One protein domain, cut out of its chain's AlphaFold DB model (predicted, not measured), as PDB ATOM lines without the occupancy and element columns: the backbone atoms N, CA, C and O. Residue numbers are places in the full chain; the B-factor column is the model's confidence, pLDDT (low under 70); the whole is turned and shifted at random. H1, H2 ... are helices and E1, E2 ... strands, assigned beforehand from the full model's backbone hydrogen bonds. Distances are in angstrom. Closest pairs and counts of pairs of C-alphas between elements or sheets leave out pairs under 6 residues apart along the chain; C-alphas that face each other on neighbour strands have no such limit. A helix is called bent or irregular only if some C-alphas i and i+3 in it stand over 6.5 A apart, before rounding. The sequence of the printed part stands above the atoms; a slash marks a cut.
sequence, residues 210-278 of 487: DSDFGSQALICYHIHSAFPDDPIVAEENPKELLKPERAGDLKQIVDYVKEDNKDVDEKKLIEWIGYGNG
ATOM      1  N   ASP A 210     -14.436  45.197 -21.561       54.91
ATOM      2  CA  ASP A 210     -15.881  45.408 -21.411       54.91
ATOM      3  C   ASP A 210     -16.509  46.025 -22.697       54.91
ATOM      4  O   ASP A 210     -17.244  47.016 -22.631       54.91
ATOM      5  N   SER A 211     -16.181  45.486 -23.890       59.88
ATOM      6  CA  SER A 211     -16.607  45.982 -25.221       59.88
ATOM      7  C   SER A 211     -17.147  44.859 -26.137       59.88
ATOM      8  O   SER A 211     -16.574  44.562 -27.186       59.88
ATOM      9  N   ASP A 212     -18.302  44.292 -25.778       78.19
ATOM     10  CA  ASP A 212     -18.814  42.986 -26.258       78.19
ATOM     11  C   ASP A 212     -19.691  43.039 -27.542       78.19
ATOM     12  O   ASP A 212     -20.100  42.032 -28.116       78.19
ATOM     13  N   PHE A 213     -19.975  44.238 -28.057       85.50
ATOM     14  CA  PHE A 213     -20.993  44.460 -29.098       85.50
ATOM     15  C   PHE A 213     -20.613  43.999 -30.517       85.50
ATOM     16  O   PHE A 213     -21.500  43.708 -31.321       85.50
ATOM     17  N   GLY A 214     -19.321  43.983 -30.858       87.69
ATOM     18  CA  GLY A 214     -18.858  43.651 -32.212       87.69
ATOM     19  C   GLY A 214     -19.050  42.174 -32.556       87.69
ATOM     20  O   GLY A 214     -19.596  41.854 -33.613       87.69
ATOM     21  N   SER A 215     -18.675  41.280 -31.635       89.44
ATOM     22  CA  SER A 215     -18.870  39.836 -31.796       89.44
ATOM     23  C   SER A 215     -20.354  39.482 -31.858       89.44
ATOM     24  O   SER A 215     -20.755  38.743 -32.758       89.44
ATOM     25  N   GLN A 216     -21.193  40.076 -30.996       93.69
ATOM     26  CA  GLN A 216     -22.642  39.866 -31.076       93.69
ATOM     27  C   GLN A 216     -23.203  40.279 -32.440       93.69
ATOM     28  O   GLN A 216     -23.988  39.533 -33.019       93.69
ATOM     29  N   ALA A 217     -22.799  41.437 -32.974       94.50
ATOM     30  CA  ALA A 217     -23.284  41.914 -34.268       94.50
ATOM     31  C   ALA A 217     -23.006  40.905 -35.394       94.50
ATOM     32  O   ALA A 217     -23.921  40.543 -36.132       94.50
ATOM     33  N   LEU A 218     -21.764  40.428 -35.504       94.00
ATOM     34  CA  LEU A 218     -21.354  39.491 -36.554       94.00
ATOM     35  C   LEU A 218     -22.071  38.144 -36.434       94.00
ATOM     36  O   LEU A 218     -22.628  37.645 -37.413       94.00
ATOM     37  N   ILE A 219     -22.109  37.569 -35.232       95.88
ATOM     38  CA  ILE A 219     -22.717  36.252 -35.014       95.88
ATOM     39  C   ILE A 219     -24.226  36.315 -35.263       95.88
ATOM     40  O   ILE A 219     -24.764  35.490 -36.002       95.88
ATOM     41  N   CYS A 220     -24.907  37.324 -34.715       97.06
ATOM     42  CA  CYS A 220     -26.333  37.517 -34.944       97.06
ATOM     43  C   CYS A 220     -26.657  37.749 -36.424       97.06
ATOM     44  O   CYS A 220     -27.639  37.197 -36.920       97.06
ATOM     45  N   TYR A 221     -25.832  38.515 -37.147       96.31
ATOM     46  CA  TYR A 221     -25.975  38.701 -38.591       96.31
ATOM     47  C   TYR A 221     -25.912  37.369 -39.353       96.31
ATOM     48  O   TYR A 221     -26.791  37.091 -40.175       96.31
ATOM     49  N   HIS A 222     -24.916  36.526 -39.071       96.56
ATOM     50  CA  HIS A 222     -24.757  35.240 -39.754       96.56
ATOM     51  C   HIS A 222     -25.880  34.253 -39.420       96.56
ATOM     52  O   HIS A 222     -26.401  33.603 -40.328       96.56
ATOM     53  N   ILE A 223     -26.295  34.174 -38.152       97.56
ATOM     54  CA  ILE A 223     -27.412  33.314 -37.742       97.56
ATOM     55  C   ILE A 223     -28.702  33.775 -38.409       97.56
ATOM     56  O   ILE A 223     -29.369  32.958 -39.031       97.56
ATOM     57  N   HIS A 224     -29.031  35.066 -38.343       96.75
ATOM     58  CA  HIS A 224     -30.256  35.586 -38.948       96.75
ATOM     59  C   HIS A 224     -30.258  35.423 -40.476       96.75
ATOM     60  O   HIS A 224     -31.288  35.120 -41.068       96.75
ATOM     61  N   SER A 225     -29.098  35.550 -41.127       95.75
ATOM     62  CA  SER A 225     -28.982  35.320 -42.573       95.75
ATOM     63  C   SER A 225     -29.231  33.857 -42.961       95.75
ATOM     64  O   SER A 225     -29.785  33.594 -44.025       95.75
ATOM     65  N   ALA A 226     -28.821  32.903 -42.118       97.50
ATOM     66  CA  ALA A 226     -28.997  31.471 -42.367       97.50
ATOM     67  C   ALA A 226     -30.361  30.936 -41.893       97.50
ATOM     68  O   ALA A 226     -30.935  30.048 -42.523       97.50
ATOM     69  N   PHE A 227     -30.873  31.477 -40.787       97.44
ATOM     70  CA  PHE A 227     -32.083  31.053 -40.084       97.44
ATOM     71  C   PHE A 227     -32.922  32.283 -39.691       97.44
ATOM     72  O   PHE A 227     -33.008  32.627 -38.511       97.44
ATOM     73  N   PRO A 228     -33.545  32.972 -40.662       96.50
ATOM     74  CA  PRO A 228     -34.223  34.250 -40.427       96.50
ATOM     75  C   PRO A 228     -35.403  34.169 -39.451       96.50
ATOM     76  O   PRO A 228     -35.728  35.166 -38.806       96.50
ATOM     77  N   ASP A 229     -36.012  32.989 -39.316       96.38
ATOM     78  CA  ASP A 229     -37.156  32.752 -38.430       96.38
ATOM     79  C   ASP A 229     -36.755  32.315 -37.010       96.38
ATOM     80  O   ASP A 229     -37.598  32.325 -36.108       96.38
ATOM     81  N   ASP A 230     -35.491  31.933 -36.785       97.56
ATOM     82  CA  ASP A 230     -35.026  31.496 -35.468       97.56
ATOM     83  C   ASP A 230     -34.755  32.731 -34.577       97.56
ATOM     84  O   ASP A 230     -33.920  33.576 -34.919       97.56
ATOM     85  N   PRO A 231     -35.388  32.852 -33.392       97.69
ATOM     86  CA  PRO A 231     -35.030  33.878 -32.420       97.69
ATOM     87  C   PRO A 231     -33.615  33.664 -31.875       97.69
ATOM     88  O   PRO A 231     -33.164  32.527 -31.719       97.69
ATOM     89  N   ILE A 232     -32.950  34.757 -31.499       98.44
ATOM     90  CA  ILE A 232     -31.646  34.735 -30.829       98.44
ATOM     91  C   ILE A 232     -31.793  35.426 -29.473       98.44
ATOM     92  O   ILE A 232     -32.292  36.544 -29.411       98.44
ATOM     93  N   VAL A 233     -31.375  34.767 -28.395       98.00
ATOM     94  CA  VAL A 233     -31.353  35.293 -27.024       98.00
ATOM     95  C   VAL A 233     -29.896  35.535 -26.632       98.00
ATOM     96  O   VAL A 233     -29.184  34.586 -26.290       98.00
ATOM     97  N   ALA A 234     -29.448  36.785 -26.727       95.88
ATOM     98  CA  ALA A 234     -28.064  37.181 -26.481       95.88
ATOM     99  C   ALA A 234     -27.939  38.209 -25.346       95.88
ATOM    100  O   ALA A 234     -28.909  38.895 -25.018       95.88
ATOM    101  N   GLU A 235     -26.746  38.316 -24.759       90.62
ATOM    102  CA  GLU A 235     -26.503  39.167 -23.588       90.62
ATOM    103  C   GLU A 235     -26.652  40.673 -23.879       90.62
ATOM    104  O   GLU A 235     -27.276  41.405 -23.101       90.62
ATOM    105  N   GLU A 236     -26.102  41.160 -24.998       87.94
ATOM    106  CA  GLU A 236     -25.978  42.599 -25.228       87.94
ATOM    107  C   GLU A 236     -27.239  43.232 -25.815       87.94
ATOM    108  O   GLU A 236     -27.894  42.699 -26.712       87.94
ATOM    109  N   ASN A 237     -27.550  44.456 -25.374       86.56
ATOM    110  CA  ASN A 237     -28.696  45.212 -25.879       86.56
ATOM    111  C   ASN A 237     -28.258  46.458 -26.670       86.56
ATOM    112  O   ASN A 237     -27.607  47.348 -26.107       86.56
ATOM    113  N   PRO A 238     -28.695  46.639 -27.935       85.12
ATOM    114  CA  PRO A 238     -28.280  47.786 -28.745       85.12
ATOM    115  C   PRO A 238     -28.776  49.132 -28.195       85.12
ATOM    116  O   PRO A 238     -28.200  50.172 -28.515       85.12
ATOM    117  N   LYS A 239     -29.805  49.153 -27.329       81.88
ATOM    118  CA  LYS A 239     -30.279  50.387 -26.670       81.88
ATOM    119  C   LYS A 239     -29.169  51.098 -25.907       81.88
ATOM    120  O   LYS A 239     -29.203  52.322 -25.789       81.88
ATOM    121  N   GLU A 240     -28.190  50.351 -25.407       69.75
ATOM    122  CA  GLU A 240     -27.036  50.930 -24.737       69.75
ATOM    123  C   GLU A 240     -26.183  51.758 -25.704       69.75
ATOM    124  O   GLU A 240     -25.774  52.855 -25.328       69.75
ATOM    125  N   LEU A 241     -25.972  51.289 -26.941       72.06
ATOM    126  CA  LEU A 241     -25.216  51.977 -28.003       72.06
ATOM    127  C   LEU A 241     -25.956  53.165 -28.626       72.06
ATOM    128  O   LEU A 241     -25.315  54.094 -29.106       72.06
ATOM    129  N   LEU A 242     -27.290  53.181 -28.563       75.06
ATOM    130  CA  LEU A 242     -28.108  54.301 -29.050       75.06
ATOM    131  C   LEU A 242     -28.042  55.549 -28.152       75.06
ATOM    132  O   LEU A 242     -28.563  56.609 -28.514       75.06
ATOM    133  N   LYS A 243     -27.423  55.456 -26.969       69.69
ATOM    134  CA  LYS A 243     -27.237  56.606 -26.079       69.69
ATOM    135  C   LYS A 243     -26.285  57.621 -26.736       69.69
ATOM    136  O   LYS A 243     -25.224  57.216 -27.202       69.69
ATOM    137  N   PRO A 244     -26.597  58.935 -26.741       59.34
ATOM    138  CA  PRO A 244     -25.761  59.948 -27.399       59.34
ATOM    139  C   PRO A 244     -24.284  59.914 -26.982       59.34
ATOM    140  O   PRO A 244     -23.408  60.132 -27.811       59.34
ATOM    141  N   GLU A 245     -24.015  59.589 -25.717       49.31
ATOM    142  CA  GLU A 245     -22.678  59.411 -25.140       49.31
ATOM    143  C   GLU A 245     -21.901  58.163 -25.613       49.31
ATOM    144  O   GLU A 245     -20.799  57.925 -25.117       49.31
ATOM    145  N   ARG A 246     -22.472  57.346 -26.509       59.56
ATOM    146  CA  ARG A 246     -21.836  56.169 -27.130       59.56
ATOM    147  C   ARG A 246     -21.705  56.269 -28.646       59.56
ATOM    148  O   ARG A 246     -21.276  55.305 -29.272       59.56
ATOM    149  N   ALA A 247     -22.017  57.416 -29.247       63.12
ATOM    150  CA  ALA A 247     -21.926  57.585 -30.698       63.12
ATOM    151  C   ALA A 247     -20.512  57.286 -31.242       63.12
ATOM    152  O   ALA A 247     -20.372  56.727 -32.326       63.12
ATOM    153  N   GLY A 248     -19.461  57.609 -30.476       55.38
ATOM    154  CA  GLY A 248     -18.088  57.250 -30.849       55.38
ATOM    155  C   GLY A 248     -17.799  55.747 -30.765       55.38
ATOM    156  O   GLY A 248     -17.060  55.232 -31.597       55.38
ATOM    157  N   ASP A 249     -18.409  55.040 -29.807       64.44
ATOM    158  CA  ASP A 249     -18.259  53.583 -29.665       64.44
ATOM    159  C   ASP A 249     -18.941  52.882 -30.839       64.44
ATOM    160  O   ASP A 249     -18.342  52.024 -31.474       64.44
ATOM    161  N   LEU A 250     -20.163  53.311 -31.168       76.31
ATOM    162  CA  LEU A 250     -20.932  52.808 -32.302       76.31
ATOM    163  C   LEU A 250     -20.136  52.917 -33.608       76.31
ATOM    164  O   LEU A 250     -19.990  51.928 -34.321       76.31
ATOM    165  N   LYS A 251     -19.555  54.090 -33.885       74.06
ATOM    166  CA  LYS A 251     -18.732  54.287 -35.083       74.06
ATOM    167  C   LYS A 251     -17.503  53.376 -35.107       74.06
ATOM    168  O   LYS A 251     -17.194  52.802 -36.144       74.06
ATOM    169  N   GLN A 252     -16.822  53.214 -33.975       66.12
ATOM    170  CA  GLN A 252     -15.647  52.351 -33.908       66.12
ATOM    171  C   GLN A 252     -15.998  50.868 -34.072       66.12
ATOM    172  O   GLN A 252     -15.286  50.156 -34.770       66.12
ATOM    173  N   ILE A 253     -17.103  50.402 -33.482       78.19
ATOM    174  CA  ILE A 253     -17.561  49.020 -33.667       78.19
ATOM    175  C   ILE A 253     -17.936  48.782 -35.133       78.19
ATOM    176  O   ILE A 253     -17.573  47.751 -35.686       78.19
ATOM    177  N   VAL A 254     -18.595  49.745 -35.791       84.25
ATOM    178  CA  VAL A 254     -18.836  49.693 -37.243       84.25
ATOM    179  C   VAL A 254     -17.522  49.533 -38.005       84.25
ATOM    180  O   VAL A 254     -17.451  48.698 -38.898       84.25
ATOM    181  N   ASP A 255     -16.489  50.300 -37.663       75.25
ATOM    182  CA  ASP A 255     -15.201  50.217 -38.355       75.25
ATOM    183  C   ASP A 255     -14.506  48.857 -38.154       75.25
ATOM    184  O   ASP A 255     -13.928  48.355 -39.112       75.25
ATOM    185  N   TYR A 256     -14.637  48.214 -36.986       77.44
ATOM    186  CA  TYR A 256     -14.170  46.833 -36.786       77.44
ATOM    187  C   TYR A 256     -14.974  45.818 -37.598       77.44
ATOM    188  O   TYR A 256     -14.410  45.009 -38.323       77.44
ATOM    189  N   VAL A 257     -16.304  45.886 -37.530       83.81
ATOM    190  CA  VAL A 257     -17.187  44.944 -38.236       83.81
ATOM    191  C   VAL A 257     -17.064  45.089 -39.760       83.81
ATOM    192  O   VAL A 257     -17.289  44.124 -40.488       83.81
ATOM    193  N   LYS A 258     -16.647  46.258 -40.268       85.25
ATOM    194  CA  LYS A 258     -16.353  46.479 -41.695       85.25
ATOM    195  C   LYS A 258     -15.201  45.642 -42.236       85.25
ATOM    196  O   LYS A 258     -15.147  45.462 -43.455       85.25
ATOM    197  N   GLU A 259     -14.286  45.180 -41.384       76.12
ATOM    198  CA  GLU A 259     -13.192  44.303 -41.812       76.12
ATOM    199  C   GLU A 259     -13.749  42.984 -42.374       76.12
ATOM    200  O   GLU A 259     -13.298  42.541 -43.431       76.12
ATOM    201  N   ASP A 260     -14.810  42.452 -41.755       78.38
ATOM    202  CA  ASP A 260     -15.507  41.235 -42.191       78.38
ATOM    203  C   ASP A 260     -16.692  41.517 -43.130       78.38
ATOM    204  O   ASP A 260     -16.944  40.773 -44.080       78.38
ATOM    205  N   ASN A 261     -17.432  42.606 -42.900       84.81
ATOM    206  CA  ASN A 261     -18.610  42.966 -43.686       84.81
ATOM    207  C   ASN A 261     -18.594  44.443 -44.093       84.81
ATOM    208  O   ASN A 261     -19.102  45.317 -43.391       84.81
ATOM    209  N   LYS A 262     -18.054  44.719 -45.285       86.62
ATOM    210  CA  LYS A 262     -17.854  46.082 -45.816       86.62
ATOM    211  C   LYS A 262     -19.129  46.923 -45.922       86.62
ATOM    212  O   LYS A 262     -19.034  48.150 -45.951       86.62
ATOM    213  N   ASP A 263     -20.296  46.286 -45.976       87.38
ATOM    214  CA  ASP A 263     -21.579  46.961 -46.155       87.38
ATOM    215  C   ASP A 263     -22.216  47.410 -44.832       87.38
ATOM    216  O   ASP A 263     -23.312  47.984 -44.860       87.38
ATOM    217  N   VAL A 264     -21.588  47.144 -43.679       92.12
ATOM    218  CA  VAL A 264     -22.114  47.556 -42.372       92.12
ATOM    219  C   VAL A 264     -22.030  49.076 -42.183       92.12
ATOM    220  O   VAL A 264     -21.011  49.728 -42.431       92.12
ATOM    221  N   ASP A 265     -23.127  49.647 -41.695       93.44
ATOM    222  CA  ASP A 265     -23.215  51.017 -41.202       93.44
ATOM    223  C   ASP A 265     -23.771  51.021 -39.768       93.44
ATOM    224  O   ASP A 265     -24.106  49.974 -39.209       93.44
ATOM    225  N   GLU A 266     -23.871  52.199 -39.147       90.62
ATOM    226  CA  GLU A 266     -24.372  52.329 -37.772       90.62
ATOM    227  C   GLU A 266     -25.784  51.749 -37.602       90.62
ATOM    228  O   GLU A 266     -26.094  51.170 -36.562       90.62
ATOM    229  N   LYS A 267     -26.642  51.869 -38.623       94.62
ATOM    230  CA  LYS A 267     -28.018  51.372 -38.570       94.62
ATOM    231  C   LYS A 267     -28.038  49.847 -38.623       94.62
ATOM    232  O   LYS A 267     -28.700  49.232 -37.790       94.62
ATOM    233  N   LYS A 268     -27.297  49.256 -39.560       96.06
ATOM    234  CA  LYS A 268     -27.160  47.804 -39.699       96.06
ATOM    235  C   LYS A 268     -26.511  47.188 -38.473       96.06
ATOM    236  O   LYS A 268     -26.997  46.176 -38.000       96.06
ATOM    237  N   LEU A 269     -25.481  47.814 -37.900       93.75
ATOM    238  CA  LEU A 269     -24.864  47.300 -36.677       93.75
ATOM    239  C   LEU A 269     -25.887  47.214 -35.532       93.75
ATOM    240  O   LEU A 269     -26.006  46.181 -34.879       93.75
ATOM    241  N   ILE A 270     -26.652  48.286 -35.305       94.50
ATOM    242  CA  ILE A 270     -27.710  48.312 -34.285       94.50
ATOM    243  C   ILE A 270     -28.774  47.246 -34.557       94.50
ATOM    244  O   ILE A 270     -29.252  46.609 -33.617       94.50
ATOM    245  N   GLU A 271     -29.138  47.053 -35.822       96.00
ATOM    246  CA  GLU A 271     -30.070  46.014 -36.250       96.00
ATOM    247  C   GLU A 271     -29.525  44.609 -35.959       96.00
ATOM    248  O   GLU A 271     -30.213  43.816 -35.322       96.00
ATOM    249  N   TRP A 272     -28.274  44.330 -36.330       96.62
ATOM    250  CA  TRP A 272     -27.639  43.025 -36.155       96.62
ATOM    251  C   TRP A 272     -27.470  42.657 -34.685       96.62
ATOM    252  O   TRP A 272     -27.838  41.558 -34.282       96.62
ATOM    253  N   ILE A 273     -27.008  43.594 -33.850       94.88
ATOM    254  CA  ILE A 273     -26.984  43.405 -32.391       94.88
ATOM    255  C   ILE A 273     -28.415  43.174 -31.884       94.88
ATOM    256  O   ILE A 273     -28.644  42.349 -30.999       94.88
ATOM    257  N   GLY A 274     -29.382  43.888 -32.464       95.38
ATOM    258  CA  GLY A 274     -30.793  43.830 -32.117       95.38
ATOM    259  C   GLY A 274     -31.484  42.499 -32.387       95.38
ATOM    260  O   GLY A 274     -32.430  42.194 -31.656       95.38
ATOM    261  N   TYR A 275     -31.003  41.689 -33.336       96.88
ATOM    262  CA  TYR A 275     -31.489  40.319 -33.535       96.88
ATOM    263  C   TYR A 275     -31.315  39.454 -32.274       96.88
ATOM    264  O   TYR A 275     -32.118  38.554 -32.047       96.88
ATOM    265  N   GLY A 276     -30.350  39.788 -31.405       95.44
ATOM    266  CA  GLY A 276     -30.128  39.151 -30.101       95.44
ATOM    267  C   GLY A 276     -31.180  39.451 -29.020       95.44
ATOM    268  O   GLY A 276     -31.139  38.847 -27.955       95.44
ATOM    269  N   ASN A 277     -32.142  40.353 -29.268       95.12
ATOM    270  CA  ASN A 277     -33.250  40.642 -28.338       95.12
ATOM    271  C   ASN A 277     -34.456  39.699 -28.519       95.12
ATOM    272  O   ASN A 277     -35.596  40.066 -28.196       95.12
ATOM    273  N   GLY A 278     -34.242  38.525 -29.107       94.38
ATOM    274  CA  GLY A 278     -35.253  37.488 -29.218       94.38
ATOM    275  C   GLY A 278     -35.704  36.990 -27.847       94.38
ATOM    276  O   GLY A 278     -35.167  37.345 -26.799       94.38
TER     277      GLY A 278
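Overview. This is residues 210 to 278 of the 487 residues of the protein "Hypothetical protein" of Adineta steineri (UniProt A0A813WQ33). Three helices pack on one another at crossed angles, with the short H3 set across both the longer H1 and the longest helix, H2. From the end of H1 the chain folds back past the short strand E1 to the start of H2. The printed part has 69 residues, with three named helices and one named strand in the order H1, E1, H2, H3; E1 pairs with no named strand, and the class is mostly helix. The whole is compact, with a radius of gyration of the C-alphas of 11.2 A, and spans 33 by 23 by 20 A.

Arrangement. H2, residues 244 to 260, is the longest helix and is irregular: C-alphas 245 and 248 are 7.6 A apart, and its line is a rough one. H1, residues 213 to 226, touches H2 with residues 213 to 218 alone, and H2 touches H1 with residues 253 to 257 alone. Their closest C-alphas are those of Gly 214 and Ile 253, 5.7 A apart. H1 and H2 run the same way at a steep tilt of 54 degrees. H3, residues 266 to 274, touches H2 about perpendicular, at 86 degrees. There H2 touches with residues 250 to 254 alone, and the closest C-alphas are those of Val 254 and Glu 266, 6.2 A apart. H3 also touches H1 about perpendicular, at 74 degrees; the closest C-alphas are those of Ala 217 and Ile 273, 4.4 A apart. The three pairs of helices that touch are mostly crossed in their packing, with 0 of the 3 at a shallow tilt. E1, residues 232 to 234, is near H3 and apart from H2. The closest C-alphas of H1 and E1 are those of Cys 220 and Ile 232, 7.3 A apart. In H1 and H3 every O i to N i+4 pair is within hydrogen-bond range; in H2 9 of 13 are.

Along the chain. H2 is 26.0 A long, from C-alpha 244 at (-25.761, 59.948, -27.399) to C-alpha 260 at (-15.507, 41.235, -42.191). H1 is 20.2 A long and begins with C-alpha 213 at (-20.993, 44.460, -29.098). H3 is 12.1 A long and ends with C-alpha 274 at (-30.793, 43.830, -32.117). E1 is 6.1 A long.

Size, cuts and confidence. The two C-alphas farthest apart are those of Ala 226 and Glu 245, at 33.4 A. The printed part has no cut. The links from H1 to E1 and from H2 to H3 are tight, and the link from E1 to H2, 9 residues, is short. The mean pLDDT of the printed part is 85.4; residues 210 to 211, 240, 243 to 249 and 252 are under 70, and the mean of H2 is 71.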